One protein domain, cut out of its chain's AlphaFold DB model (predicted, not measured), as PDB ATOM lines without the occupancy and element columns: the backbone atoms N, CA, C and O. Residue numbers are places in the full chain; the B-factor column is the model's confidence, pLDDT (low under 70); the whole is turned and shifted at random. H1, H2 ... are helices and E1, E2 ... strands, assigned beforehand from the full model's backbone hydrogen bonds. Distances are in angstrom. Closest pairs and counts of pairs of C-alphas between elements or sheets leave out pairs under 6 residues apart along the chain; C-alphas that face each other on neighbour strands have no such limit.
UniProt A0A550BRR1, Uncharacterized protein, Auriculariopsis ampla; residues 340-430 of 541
ATOM      1  N   THR A 340      59.873  95.279 -14.698       34.88
ATOM      2  CA  THR A 340      60.907  96.207 -15.165       34.88
ATOM      3  C   THR A 340      60.341  97.609 -15.037       34.88
ATOM      4  O   THR A 340      59.262  97.838 -15.593       34.88
ATOM      5  N   ILE A 341      61.010  98.487 -14.276       45.88
ATOM      6  CA  ILE A 341      60.561  99.866 -14.048       45.88
ATOM      7  C   ILE A 341      60.184 100.425 -15.416       45.88
ATOM      8  O   ILE A 341      61.031 100.523 -16.305       45.88
ATOM      9  N   GLY A 342      58.880 100.628 -15.620       44.00
ATOM     10  CA  GLY A 342      58.348 100.886 -16.950       44.00
ATOM     11  C   GLY A 342      58.983 102.147 -17.513       44.00
ATOM     12  O   GLY A 342      59.315 103.057 -16.754       44.00
ATOM     13  N   ARG A 343      59.089 102.250 -18.844       54.38
ATOM     14  CA  ARG A 343      59.496 103.513 -19.496       54.38
ATOM     15  C   ARG A 343      58.610 104.695 -19.064       54.38
ATOM     16  O   ARG A 343      59.019 105.846 -19.168       54.38
ATOM     17  N   ASP A 344      57.421 104.377 -18.560       70.38
ATOM     18  CA  ASP A 344      56.380 105.282 -18.092       70.38
ATOM     19  C   ASP A 344      56.431 105.580 -16.581       70.38
ATOM     20  O   ASP A 344      55.755 106.513 -16.144       70.38
ATOM     21  N   VAL A 345      57.218 104.841 -15.776       80.69
ATOM     22  CA  VAL A 345      57.356 105.125 -14.336       80.69
ATOM     23  C   VAL A 345      58.042 106.483 -14.182       80.69
ATOM     24  O   VAL A 345      59.187 106.657 -14.606       80.69
ATOM     25  N   PRO A 346      57.370 107.481 -13.592       86.06
ATOM     26  CA  PRO A 346      57.927 108.813 -13.503       86.06
ATOM     27  C   PRO A 346      59.083 108.837 -12.502       86.06
ATOM     28  O   PRO A 346      58.930 108.441 -11.351       86.06
ATOM     29  N   VAL A 347      60.218 109.385 -12.931       89.00
ATOM     30  CA  VAL A 347      61.293 109.816 -12.032       89.00
ATOM     31  C   VAL A 347      61.230 111.339 -11.931       89.00
ATOM     32  O   VAL A 347      61.326 112.038 -12.941       89.00
ATOM     33  N   ILE A 348      61.006 111.865 -10.730       92.00
ATOM     34  CA  ILE A 348      60.987 113.299 -10.422       92.00
ATOM     35  C   ILE A 348      62.371 113.734  -9.958       92.00
ATOM     36  O   ILE A 348      62.986 113.075  -9.119       92.00
ATOM     37  N   ASP A 349      62.813 114.892 -10.440       91.75
ATOM     38  CA  ASP A 349      63.921 115.611  -9.832       91.75
ATOM     39  C   ASP A 349      63.409 116.459  -8.655       91.75
ATOM     40  O   ASP A 349      62.778 117.507  -8.832       91.75
ATOM     41  N   GLY A 350      63.633 115.955  -7.442       89.12
ATOM     42  CA  GLY A 350      63.389 116.650  -6.179       89.12
ATOM     43  C   GLY A 350      64.621 117.404  -5.666       89.12
ATOM     44  O   GLY A 350      64.543 118.040  -4.618       89.12
ATOM     45  N   ARG A 351      65.764 117.374  -6.370       87.81
ATOM     46  CA  ARG A 351      67.004 118.011  -5.903       87.81
ATOM     47  C   ARG A 351      66.778 119.510  -5.695       87.81
ATOM     48  O   ARG A 351      66.420 120.242  -6.615       87.81
ATOM     49  N   GLY A 352      66.987 119.975  -4.463       82.94
ATOM     50  CA  GLY A 352      66.788 121.379  -4.087       82.94
ATOM     51  C   GLY A 352      65.327 121.819  -3.903       82.94
ATOM     52  O   GLY A 352      65.089 123.012  -3.726       82.94
ATOM     53  N   LYS A 353      64.355 120.896  -3.909       87.75
ATOM     54  CA  LYS A 353      62.954 121.157  -3.542       87.75
ATOM     55  C   LYS A 353      62.540 120.247  -2.391       87.75
ATOM     56  O   LYS A 353      62.743 119.042  -2.459       87.75
ATOM     57  N   ASP A 354      61.903 120.808  -1.368       82.94
ATOM     58  CA  ASP A 354      61.182 119.980  -0.401       82.94
ATOM     59  C   ASP A 354      59.954 119.351  -1.080       82.94
ATOM     60  O   ASP A 354      59.261 120.008  -1.865       82.94
ATOM     61  N   VAL A 355      59.704 118.073  -0.803       82.75
ATOM     62  CA  VAL A 355      58.620 117.287  -1.398       82.75
ATOM     63  C   VAL A 355      57.664 116.905  -0.269       82.75
ATOM     64  O   VAL A 355      57.931 115.935   0.441       82.75
ATOM     65  N   PRO A 356      56.554 117.643  -0.069       81.25
ATOM     66  CA  PRO A 356      55.649 117.417   1.055       81.25
ATOM     67  C   PRO A 356      54.790 116.157   0.843       81.25
ATOM     68  O   PRO A 356      53.608 116.205   0.483       81.25
ATOM     69  N   PHE A 357      55.412 114.998   1.067       76.38
ATOM     70  CA  PHE A 357      54.766 113.691   1.092       76.38
ATOM     71  C   PHE A 357      53.599 113.686   2.094       76.38
ATOM     72  O   PHE A 357      53.663 114.302   3.156       76.38
ATOM     73  N   GLY A 358      52.500 113.019   1.735       74.94
ATOM     74  CA  GLY A 358      51.256 113.024   2.517       74.94
ATOM     75  C   GLY A 358      50.371 114.263   2.313       74.94
ATOM     76  O   GLY A 358      49.165 114.161   2.511       74.94
ATOM     77  N   GLN A 359      50.912 115.400   1.852       81.69
ATOM     78  CA  GLN A 359      50.106 116.565   1.444       81.69
ATOM     79  C   GLN A 359      49.757 116.542  -0.051       81.69
ATOM     80  O   GLN A 359      48.706 117.039  -0.451       81.69
ATOM     81  N   LEU A 360      50.639 115.975  -0.881       80.19
ATOM     82  CA  LEU A 360      50.453 115.883  -2.330       80.19
ATOM     83  C   LEU A 360      49.809 114.557  -2.740       80.19
ATOM     84  O   LEU A 360      50.236 113.484  -2.312       80.19
ATOM     85  N   THR A 361      48.824 114.623  -3.636       85.69
ATOM     86  CA  THR A 361      48.258 113.424  -4.274       85.69
ATOM     87  C   THR A 361      49.205 112.873  -5.343       85.69
ATOM     88  O   THR A 361      50.021 113.611  -5.901       85.69
ATOM     89  N   MET A 362      49.067 111.589  -5.705       82.81
ATOM     90  CA  MET A 362      49.892 110.980  -6.761       82.81
ATOM     91  C   MET A 362      49.822 111.774  -8.076       82.81
ATOM     92  O   MET A 362      50.853 112.083  -8.662       82.81
ATOM     93  N   ALA A 363      48.631 112.222  -8.486       87.38
ATOM     94  CA  ALA A 363      48.460 113.063  -9.673       87.38
ATOM     95  C   ALA A 363      49.172 114.430  -9.563       87.38
ATOM     96  O   ALA A 363      49.647 114.959 -10.565       87.38
ATOM     97  N   GLN A 364      49.281 115.009  -8.360       88.00
ATOM     98  CA  GLN A 364      50.012 116.263  -8.135       88.00
ATOM     99  C   GLN A 364      51.532 116.080  -8.130       88.00
ATOM    100  O   GLN A 364      52.232 117.022  -8.496       88.00
ATOM    101  N   LEU A 365      52.037 114.905  -7.740       84.69
ATOM    102  CA  LEU A 365      53.445 114.527  -7.895       84.69
ATOM    103  C   LEU A 365      53.756 114.237  -9.372       84.69
ATOM    104  O   LEU A 365      54.703 114.770  -9.946       84.69
ATOM    105  N   GLN A 366      52.905 113.464 -10.042       86.56
ATOM    106  CA  GLN A 366      53.073 113.117 -11.452       86.56
ATOM    107  C   GLN A 366      52.889 114.317 -12.411       86.56
ATOM    108  O   GLN A 366      53.300 114.220 -13.570       86.56
ATOM    109  N   ASP A 367      52.383 115.470 -11.959       91.38
ATOM    110  CA  ASP A 367      52.281 116.713 -12.741       91.38
ATOM    111  C   ASP A 367      53.660 117.276 -13.154       91.38
ATOM    112  O   ASP A 367      54.359 117.937 -12.377       91.38
ATOM    113  N   LYS A 368      54.016 117.068 -14.431       90.50
ATOM    114  CA  LYS A 368      55.259 117.554 -15.063       90.50
ATOM    115  C   LYS A 368      55.446 119.081 -14.994       90.50
ATOM    116  O   LYS A 368      56.564 119.545 -15.185       90.50
ATOM    117  N   LYS A 369      54.390 119.874 -14.747       91.50
ATOM    118  CA  LYS A 369      54.489 121.343 -14.617       91.50
ATOM    119  C   LYS A 369      54.973 121.788 -13.235       91.50
ATOM    120  O   LYS A 369      55.522 122.876 -13.107       91.50
ATOM    121  N   LYS A 370      54.763 120.965 -12.202       88.62
ATOM    122  CA  LYS A 370      55.206 121.224 -10.818       88.62
ATOM    123  C   LYS A 370      56.551 120.564 -10.543       88.62
ATOM    124  O   LYS A 370      57.460 121.175  -9.968       88.62
ATOM    125  N   TRP A 371      56.668 119.323 -11.004       91.38
ATOM    126  CA  TRP A 371      57.793 118.445 -10.743       91.38
ATOM    127  C   TRP A 371      58.552 118.165 -12.037       91.38
ATOM    128  O   TRP A 371      58.049 117.405 -12.877       91.38
ATOM    129  N   PRO A 372      59.744 118.772 -12.224       91.44
ATOM    130  CA  PRO A 372      60.594 118.428 -13.352       91.44
ATOM    131  C   PRO A 372      60.883 116.930 -13.307       91.44
ATOM    132  O   PRO A 372      61.024 116.334 -12.235       91.44
ATOM    133  N   ARG A 373      60.931 116.300 -14.480       91.12
ATOM    134  CA  ARG A 373      61.396 114.921 -14.558       91.12
ATOM    135  C   ARG A 373      62.906 114.902 -14.387       91.12
ATOM    136  O   ARG A 373      63.594 115.846 -14.768       91.12
ATOM    137  N   PHE A 374      63.403 113.834 -13.782       85.38
ATOM    138  CA  PHE A 374      64.829 113.585 -13.733       85.38
ATOM    139  C   PHE A 374      65.319 113.292 -15.155       85.38
ATOM    140  O   PHE A 374      64.742 112.462 -15.861       85.38
ATOM    141  N   HIS A 375      66.347 114.020 -15.580       80.94
ATOM    142  CA  HIS A 375      66.954 113.911 -16.900       80.94
ATOM    143  C   HIS A 375      68.450 113.637 -16.726       80.94
ATOM    144  O   HIS A 375      69.132 114.388 -16.026       80.94
ATOM    145  N   GLY A 376      68.934 112.573 -17.365       78.44
ATOM    146  CA  GLY A 376      70.272 112.016 -17.165       78.44
ATOM    147  C   GLY A 376      70.215 110.604 -16.580       78.44
ATOM    148  O   GLY A 376      69.136 110.078 -16.305       78.44
ATOM    149  N   GLU A 377      71.384 109.998 -16.398       74.31
ATOM    150  CA  GLU A 377      71.522 108.758 -15.634       74.31
ATOM    151  C   GLU A 377      71.482 109.059 -14.128       74.31
ATOM    152  O   GLU A 377      71.797 110.167 -13.687       74.31
ATOM    153  N   LEU A 378      71.035 108.085 -13.340       68.88
ATOM    154  CA  LEU A 378      71.019 108.180 -11.885       68.88
ATOM    155  C   LEU A 378      72.368 107.668 -11.360       68.88
ATOM    156  O   LEU A 378      72.700 106.510 -11.625       68.88
ATOM    157  N   ASP A 379      73.135 108.485 -10.625       72.00
ATOM    158  CA  ASP A 379      74.367 107.988  -9.993       72.00
ATOM    159  C   ASP A 379      74.019 106.808  -9.062       72.00
ATOM    160  O   ASP A 379      72.952 106.778  -8.439       72.00
ATOM    161  N   ARG A 380      74.927 105.832  -8.932       67.31
ATOM    162  CA  ARG A 380      74.678 104.610  -8.136       67.31
ATOM    163  C   ARG A 380      74.344 104.900  -6.670       67.31
ATOM    164  O   ARG A 380      73.583 104.153  -6.065       67.31
ATOM    165  N   ASP A 381      74.871 106.000  -6.141       72.12
ATOM    166  CA  ASP A 381      74.705 106.438  -4.755       72.12
ATOM    167  C   ASP A 381      73.602 107.504  -4.589       72.12
ATOM    168  O   ASP A 381      73.619 108.277  -3.627       72.12
ATOM    169  N   ALA A 382      72.658 107.610  -5.530       74.00
ATOM    170  CA  ALA A 382      71.584 108.595  -5.460       74.00
ATOM    171  C   ALA A 382      70.629 108.358  -4.286       74.00
ATOM    172  O   ALA A 382      70.121 107.260  -4.058       74.00
ATOM    173  N   VAL A 383      70.318 109.438  -3.567       77.75
ATOM    174  CA  VAL A 383      69.328 109.410  -2.488       77.75
ATOM    175  C   VAL A 383      67.961 109.668  -3.101       77.75
ATOM    176  O   VAL A 383      67.681 110.785  -3.539       77.75
ATOM    177  N   ALA A 384      67.100 108.652  -3.114       83.75
ATOM    178  CA  ALA A 384      65.756 108.731  -3.673       83.75
ATOM    179  C   ALA A 384      64.694 108.146  -2.728       83.75
ATOM    180  O   ALA A 384      64.975 107.270  -1.913       83.75
ATOM    181  N   SER A 385      63.453 108.613  -2.863       83.06
ATOM    182  CA  SER A 385      62.267 107.968  -2.292       83.06
ATOM    183  C   SER A 385      61.478 107.271  -3.394       83.06
ATOM    184  O   SER A 385      61.190 107.872  -4.429       83.06
ATOM    185  N   VAL A 386      61.091 106.022  -3.154       81.75
ATOM    186  CA  VAL A 386      60.209 105.251  -4.037       81.75
ATOM    187  C   VAL A 386      58.797 105.296  -3.464       81.75
ATOM    188  O   VAL A 386      58.606 105.018  -2.282       81.75
ATOM    189  N   VAL A 387      57.805 105.636  -4.286       78.31
ATOM    190  CA  VAL A 387      56.389 105.534  -3.919       78.31
ATOM    191  C   VAL A 387      55.781 104.378  -4.699       78.31
ATOM    192  O   VAL A 387      55.833 104.343  -5.929       78.31
ATOM    193  N   TYR A 388      55.215 103.422  -3.972       80.94
ATOM    194  CA  TYR A 388      54.651 102.195  -4.516       80.94
ATOM    195  C   TYR A 388      53.247 101.944  -3.963       80.94
ATOM    196  O   TYR A 388      52.919 102.363  -2.852       80.94
ATOM    197  N   THR A 389      52.425 101.237  -4.733       74.88
ATOM    198  CA  THR A 389      51.210 100.590  -4.232       74.88
ATOM    199  C   THR A 389      51.506  99.132  -3.890       74.88
ATOM    200  O   THR A 389      52.386  98.499  -4.480       74.88
ATOM    201  N   THR A 390      50.779  98.587  -2.915       75.69
ATOM    202  CA  THR A 390      50.788  97.156  -2.591       75.69
ATOM    203  C   THR A 390      49.441  96.557  -2.956       75.69
ATOM    204  O   THR A 390      48.393  97.070  -2.567       75.69
ATOM    205  N   THR A 391      49.450  95.469  -3.720       68.00
ATOM    206  CA  THR A 391      48.237  94.739  -4.094       68.00
ATOM    207  C   THR A 391      48.330  93.322  -3.554       68.00
ATOM    208  O   THR A 391      49.274  92.594  -3.853       68.00
ATOM    209  N   ARG A 392      47.345  92.928  -2.744       74.62
ATOM    210  CA  ARG A 392      47.125  91.526  -2.375       74.62
ATOM    211  C   ARG A 392      46.318  90.862  -3.482       74.62
ATOM    212  O   ARG A 392      45.316  91.419  -3.922       74.62
ATOM    213  N   TRP A 393      46.746  89.686  -3.907       72.56
ATOM    214  CA  TRP A 393      46.060  88.860  -4.895       72.56
ATOM    215  C   TRP A 393      46.155  87.392  -4.470       72.56
ATOM    216  O   TRP A 393      46.830  87.072  -3.493       72.56
ATOM    217  N   LYS A 394      45.428  86.522  -5.170       69.94
ATOM    218  CA  LYS A 394      45.621  85.076  -5.091       69.94
ATOM    219  C   LYS A 394      46.127  84.572  -6.427       69.94
ATOM    220  O   LYS A 394      45.671  85.067  -7.462       69.94
ATOM    221  N   ASP A 395      47.056  83.630  -6.397       77.19
ATOM    222  CA  ASP A 395      47.489  82.907  -7.588       77.19
ATOM    223  C   ASP A 395      46.481  81.805  -7.974       77.19
ATOM    224  O   ASP A 395      45.298  81.865  -7.625       77.19
ATOM    225  N   ARG A 396      46.925  80.838  -8.785       79.12
ATOM    226  CA  ARG A 396      46.084  79.742  -9.290       79.12
ATOM    227  C   ARG A 396      45.831  78.668  -8.238       79.12
ATOM    228  O   ARG A 396      44.753  78.081  -8.234       79.12
ATOM    229  N   ASP A 397      46.800  78.475  -7.359       87.62
ATOM    230  CA  ASP A 397      46.816  77.485  -6.285       87.62
ATOM    231  C   ASP A 397      46.159  78.065  -5.002       87.62
ATOM    232  O   ASP A 397      45.860  77.375  -4.026       87.62
ATOM    233  N   ASN A 398      45.737  79.334  -5.107       76.12
ATOM    234  CA  ASN A 398      44.920  80.115  -4.185       76.12
ATOM    235  C   ASN A 398      45.687  80.642  -2.951       76.12
ATOM    236  O   ASN A 398      45.082  81.158  -2.000       76.12
ATOM    237  N   ASP A 399      47.016  80.645  -3.035       69.12
ATOM    238  CA  ASP A 399      47.912  81.237  -2.050       69.12
ATOM    239  C   ASP A 399      47.917  82.770  -2.089       69.12
ATOM    240  O   ASP A 399      47.578  83.419  -3.080       69.12
ATOM    241  N   TYR A 400      48.237  83.383  -0.945       69.50
ATOM    242  CA  TYR A 400      48.102  84.826  -0.727       69.50
ATOM    243  C   TYR A 400      49.356  85.607  -1.140       69.50
ATOM    244  O   TYR A 400      50.193  85.977  -0.315       69.50
ATOM    245  N   CYS A 401      49.444  85.941  -2.422       64.12
ATOM    246  CA  CYS A 401      50.531  86.742  -2.968       64.12
ATOM    247  C   CYS A 401      50.403  88.247  -2.643       64.12
ATOM    248  O   CYS A 401      49.311  88.823  -2.573       64.12
ATOM    249  N   ILE A 402      51.550  88.929  -2.536       68.88
ATOM    250  CA  ILE A 402      51.642  90.393  -2.436       68.88
ATOM    251  C   ILE A 402      52.525  90.902  -3.575       68.88
ATOM    252  O   ILE A 402      53.691  90.531  -3.669       68.88
ATOM    253  N   SER A 403      51.987  91.771  -4.432       64.31
ATOM    254  CA  SER A 403      52.763  92.491  -5.446       64.31
ATOM    255  C   SER A 403      52.983  93.953  -5.053       64.31
ATOM    256  O   SER A 403      52.121  94.603  -4.457       64.31
ATOM    257  N   PHE A 404      54.161  94.466  -5.409       72.19
ATOM    258  CA  PHE A 404      54.568  95.857  -5.229       72.19
ATOM    259  C   PHE A 404      54.641  96.515  -6.609       72.19
ATOM    260  O   PHE A 404      55.382  96.047  -7.475       72.19
ATOM    261  N   ASN A 405      53.884  97.588  -6.832       75.81
ATOM    262  CA  ASN A 405      53.882  98.321  -8.099       75.81
ATOM    263  C   ASN A 405      54.441  99.731  -7.867       75.81
ATOM    264  O   ASN A 405      53.894 100.496  -7.077       75.81
ATOM    265  N   ILE A 406      55.563 100.063  -8.509       80.94
ATOM    266  CA  ILE A 406      56.227 101.363  -8.338       80.94
ATOM    267  C   ILE A 406      55.496 102.412  -9.184       80.94
ATOM    268  O   ILE A 406      55.501 102.340 -10.410       80.94
ATOM    269  N   GLU A 407      54.901 103.402  -8.521       79.38
ATOM    270  CA  GLU A 407      54.108 104.470  -9.148       79.38
ATOM    271  C   GLU A 407      54.939 105.721  -9.468       79.38
ATOM    272  O   GLU A 407      54.532 106.560 -10.279       79.38
ATOM    273  N   LEU A 408      56.059 105.899  -8.756       83.25
ATOM    274  CA  LEU A 408      56.885 107.103  -8.782       83.25
ATOM    275  C   LEU A 408      58.239 106.874  -8.087       83.25
ATOM    276  O   LEU A 408      58.307 106.247  -7.031       83.25
ATOM    277  N   VAL A 409      59.298 107.489  -8.617       87.44
ATOM    278  CA  VAL A 409      60.584 107.686  -7.925       87.44
ATOM    279  C   VAL A 409      60.861 109.188  -7.793       87.44
ATOM    280  O   VAL A 409      60.603 109.951  -8.719       87.44
ATOM    281  N   VAL A 410      61.383 109.629  -6.648       86.69
ATOM    282  CA  VAL A 410      61.715 111.034  -6.353       86.69
ATOM    283  C   VAL A 410      63.180 111.126  -5.939       86.69
ATOM    284  O   VAL A 410      63.549 110.585  -4.902       86.69
ATOM    285  N   VAL A 411      64.013 111.804  -6.729       88.56
ATOM    286  CA  VAL A 411      65.461 111.932  -6.485       88.56
ATOM    287  C   VAL A 411      65.744 113.185  -5.658       88.56
ATOM    288  O   VAL A 411      65.488 114.293  -6.118       88.56
ATOM    289  N   HIS A 412      66.297 113.027  -4.455       84.56
ATOM    290  CA  HIS A 412      66.595 114.125  -3.520       84.56
ATOM    291  C   HIS A 412      68.035 114.631  -3.627       84.56
ATOM    292  O   HIS A 412      68.296 115.819  -3.444       84.56
ATOM    293  N   ALA A 413      68.976 113.741  -3.951       80.81
ATOM    294  CA  ALA A 413      70.373 114.070  -4.222       80.81
ATOM    295  C   ALA A 413      70.945 113.119  -5.275       80.81
ATOM    296  O   ALA A 413      70.560 111.952  -5.315       80.81
ATOM    297  N   SER A 414      71.872 113.611  -6.104       72.44
ATOM    298  CA  SER A 414      72.530 112.773  -7.111       72.44
ATOM    299  C   SER A 414      73.467 111.747  -6.470       72.44
ATOM    300  O   SER A 414      73.423 110.597  -6.862       72.44
ATOM    301  N   SER A 415      74.189 112.105  -5.400       77.25
ATOM    302  CA  SER A 415      74.938 111.147  -4.575       77.25
ATOM    303  C   SER A 415      74.814 111.417  -3.069       77.25
ATOM    304  O   SER A 415      74.555 112.551  -2.642       77.25
ATOM    305  N   VAL A 416      75.052 110.389  -2.243       68.88
ATOM    306  CA  VAL A 416      75.188 110.510  -0.775       68.88
ATOM    307  C   VAL A 416      76.253 111.544  -0.392       68.88
ATOM    308  O   VAL A 416      76.060 112.303   0.562       68.88
ATOM    309  N   ASP A 417      77.351 111.636  -1.147       68.12
ATOM    310  CA  ASP A 417      78.394 112.639  -0.913       68.12
ATOM    311  C   ASP A 417      77.940 114.058  -1.275       68.12
ATOM    312  O   ASP A 417      78.236 114.994  -0.531       68.12
ATOM    313  N   ALA A 418      77.152 114.242  -2.340       63.75
ATOM    314  CA  ALA A 418      76.555 115.539  -2.659       63.75
ATOM    315  C   ALA A 418      75.585 115.997  -1.551       63.75
ATOM    316  O   ALA A 418      75.679 117.134  -1.078       63.75
ATOM    317  N   ALA A 419      74.716 115.100  -1.066       63.34
ATOM    318  CA  ALA A 419      73.848 115.361   0.087       63.34
ATOM    319  C   ALA A 419      74.662 115.718   1.345       63.34
ATOM    320  O   ALA A 419      74.389 116.715   2.023       63.34
ATOM    321  N   SER A 420      75.716 114.947   1.624       61.88
ATOM    322  CA  SER A 420      76.612 115.158   2.763       61.88
ATOM    323  C   SER A 420      77.376 116.480   2.671       61.88
ATOM    324  O   SER A 420      77.538 117.170   3.678       61.88
ATOM    325  N   ALA A 421      77.821 116.877   1.478       62.56
ATOM    326  CA  ALA A 421      78.501 118.143   1.238       62.56
ATOM    327  C   ALA A 421      77.565 119.344   1.449       62.56
ATOM    328  O   ALA A 421      77.967 120.323   2.083       62.56
ATOM    329  N   VAL A 422      76.308 119.259   0.995       64.19
ATOM    330  CA  VAL A 422      75.277 120.277   1.267       64.19
ATOM    331  C   VAL A 422      75.016 120.388   2.773       64.19
ATOM    332  O   VAL A 422      75.112 121.486   3.326       64.19
ATOM    333  N   ALA A 423      74.796 119.268   3.469       60.50
ATOM    334  CA  ALA A 423      74.583 119.258   4.918       60.50
ATOM    335  C   ALA A 423      75.773 119.862   5.695       60.50
ATOM    336  O   ALA A 423      75.581 120.704   6.576       60.50
ATOM    337  N   ARG A 424      77.015 119.511   5.328       62.66
ATOM    338  CA  ARG A 424      78.237 120.092   5.920       62.66
ATOM    339  C   ARG A 424      78.333 121.603   5.678       62.66
ATOM    340  O   ARG A 424      78.675 122.334   6.607       62.66
ATOM    341  N   ARG A 425      78.002 122.092   4.473       59.72
ATOM    342  CA  ARG A 425      77.989 123.535   4.156       59.72
ATOM    343  C   ARG A 425      77.009 124.303   5.049       59.72
ATOM    344  O   ARG A 425      77.397 125.338   5.587       59.72
ATOM    345  N   PHE A 426      75.803 123.780   5.285       56.41
ATOM    346  CA  PHE A 426      74.834 124.391   6.208       56.41
ATOM    347  C   PHE A 426      75.331 124.438   7.661       56.41
ATOM    348  O   PHE A 426      75.225 125.480   8.308       56.41
ATOM    349  N   ILE A 427      75.925 123.351   8.167       63.34
ATOM    350  CA  ILE A 427      76.494 123.311   9.527       63.34
ATOM    351  C   ILE A 427      77.607 124.363   9.682       63.34
ATOM    352  O   ILE A 427      77.617 125.111  10.657       63.34
ATOM    353  N   ILE A 428      78.509 124.473   8.700       63.62
ATOM    354  CA  ILE A 428      79.617 125.441   8.719       63.62
ATOM    355  C   ILE A 428      79.110 126.888   8.604       63.62
ATOM    356  O   ILE A 428      79.635 127.770   9.284       63.62
ATOM    357  N   ALA A 429      78.087 127.148   7.783       61.47
ATOM    358  CA  ALA A 429      77.480 128.474   7.664       61.47
ATOM    359  C   ALA A 429      76.858 128.936   8.992       61.47
ATOM    360  O   ALA A 429      77.178 130.024   9.474       61.47
ATOM    361  N   ASN A 430      76.055 128.076   9.628       54.41
ATOM    362  CA  ASN A 430      75.407 128.371  10.909       54.41
ATOM    363  C   ASN A 430      76.414 128.497  12.066       54.41
ATOM    364  O   ASN A 430      76.222 129.307  12.971       54.41
TER     365      ASN A 430
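What this domain is: This is residues 340 to 430 of the 541 residues of an uncharacterized protein of Auriculariopsis ampla (UniProt A0A550BRR1). A long, narrow two-stranded hairpin, E2 and E3, makes most of the length, with its turn at residues 395 to 399 at one end of the whole. Near the hairpin's other end the short strand E1 is beside E3 and the small helix H1 is close by, and beyond that end the helix H2 prolongs the shape, its residues 423 to 430 sticking out free. The printed part has 91 residues, with three named strands and two named helices in the order E1, H1, E2, E3, H2. The sheet runs E1, E3, E2 and is mixed, and the class is mixed, helices and strands. The whole is loose, with a radius of gyration of the C-alphas of 16.8 A, and is a rod spanning 60 by 27 by 26 A.

How they stand to each other: E3, residues 400 to 413, is the inner strand of the sheet, and it bends by 55 degrees at residue 408. E2, residues 383 to 394, is an edge strand and forms a hairpin with E3, antiparallel at 166 degrees. Across this pair N 391 and O 403 are 2.9 A apart and N 385 and O 410 are 2.8 A apart, both within hydrogen-bond range. E1, residues 347 to 349, is the other edge strand, parallel to E3 at 25 degrees, with N 348 and O 409 within hydrogen-bond range at 2.8 A. H1, residues 362 to 366, only grazes the sheet; the closest C-alphas of H1 and E3 are those of Gln 366 and Leu 408, 7.6 A apart. H2, residues 416 to 430, only grazes the sheet with its residues 416 to 422; the closest C-alphas of H2 and E3 are those of Ala 419 and Ala 413, 5.7 A apart. H1 and H2 are apart. In both helices every O i to N i+4 pair is within hydrogen-bond range.

Where its parts are: E3 measures 36.9 A from first to last C-alpha, and E2 measures 34.1 A, from C-alpha 383 at (69.328, 109.410, -2.488) to C-alpha 394 at (45.621, 85.076, -5.091). E1 begins with C-alpha 347 at (61.293, 109.816, -12.032) and has a length of 6.7 A; H1 has one of 6.1 A. H2 measures 21.3 A and ends with C-alpha 430 at (75.407, 128.371, 10.909).

The domain as a whole: The two C-alphas farthest apart in the domain are those of Asp 397 and Ala 429, at 61.1 A. The printed part has no cut. The links from E1 to H1, 12 residues, and from H1 to E2, 16 residues, are long; those from E2 to E3 and from E3 to H2 are tight. The mean pLDDT of the printed part is 75.9, and 28 residues are under 70, among them residues 340 to 343, 399 to 403 and 416 to 430.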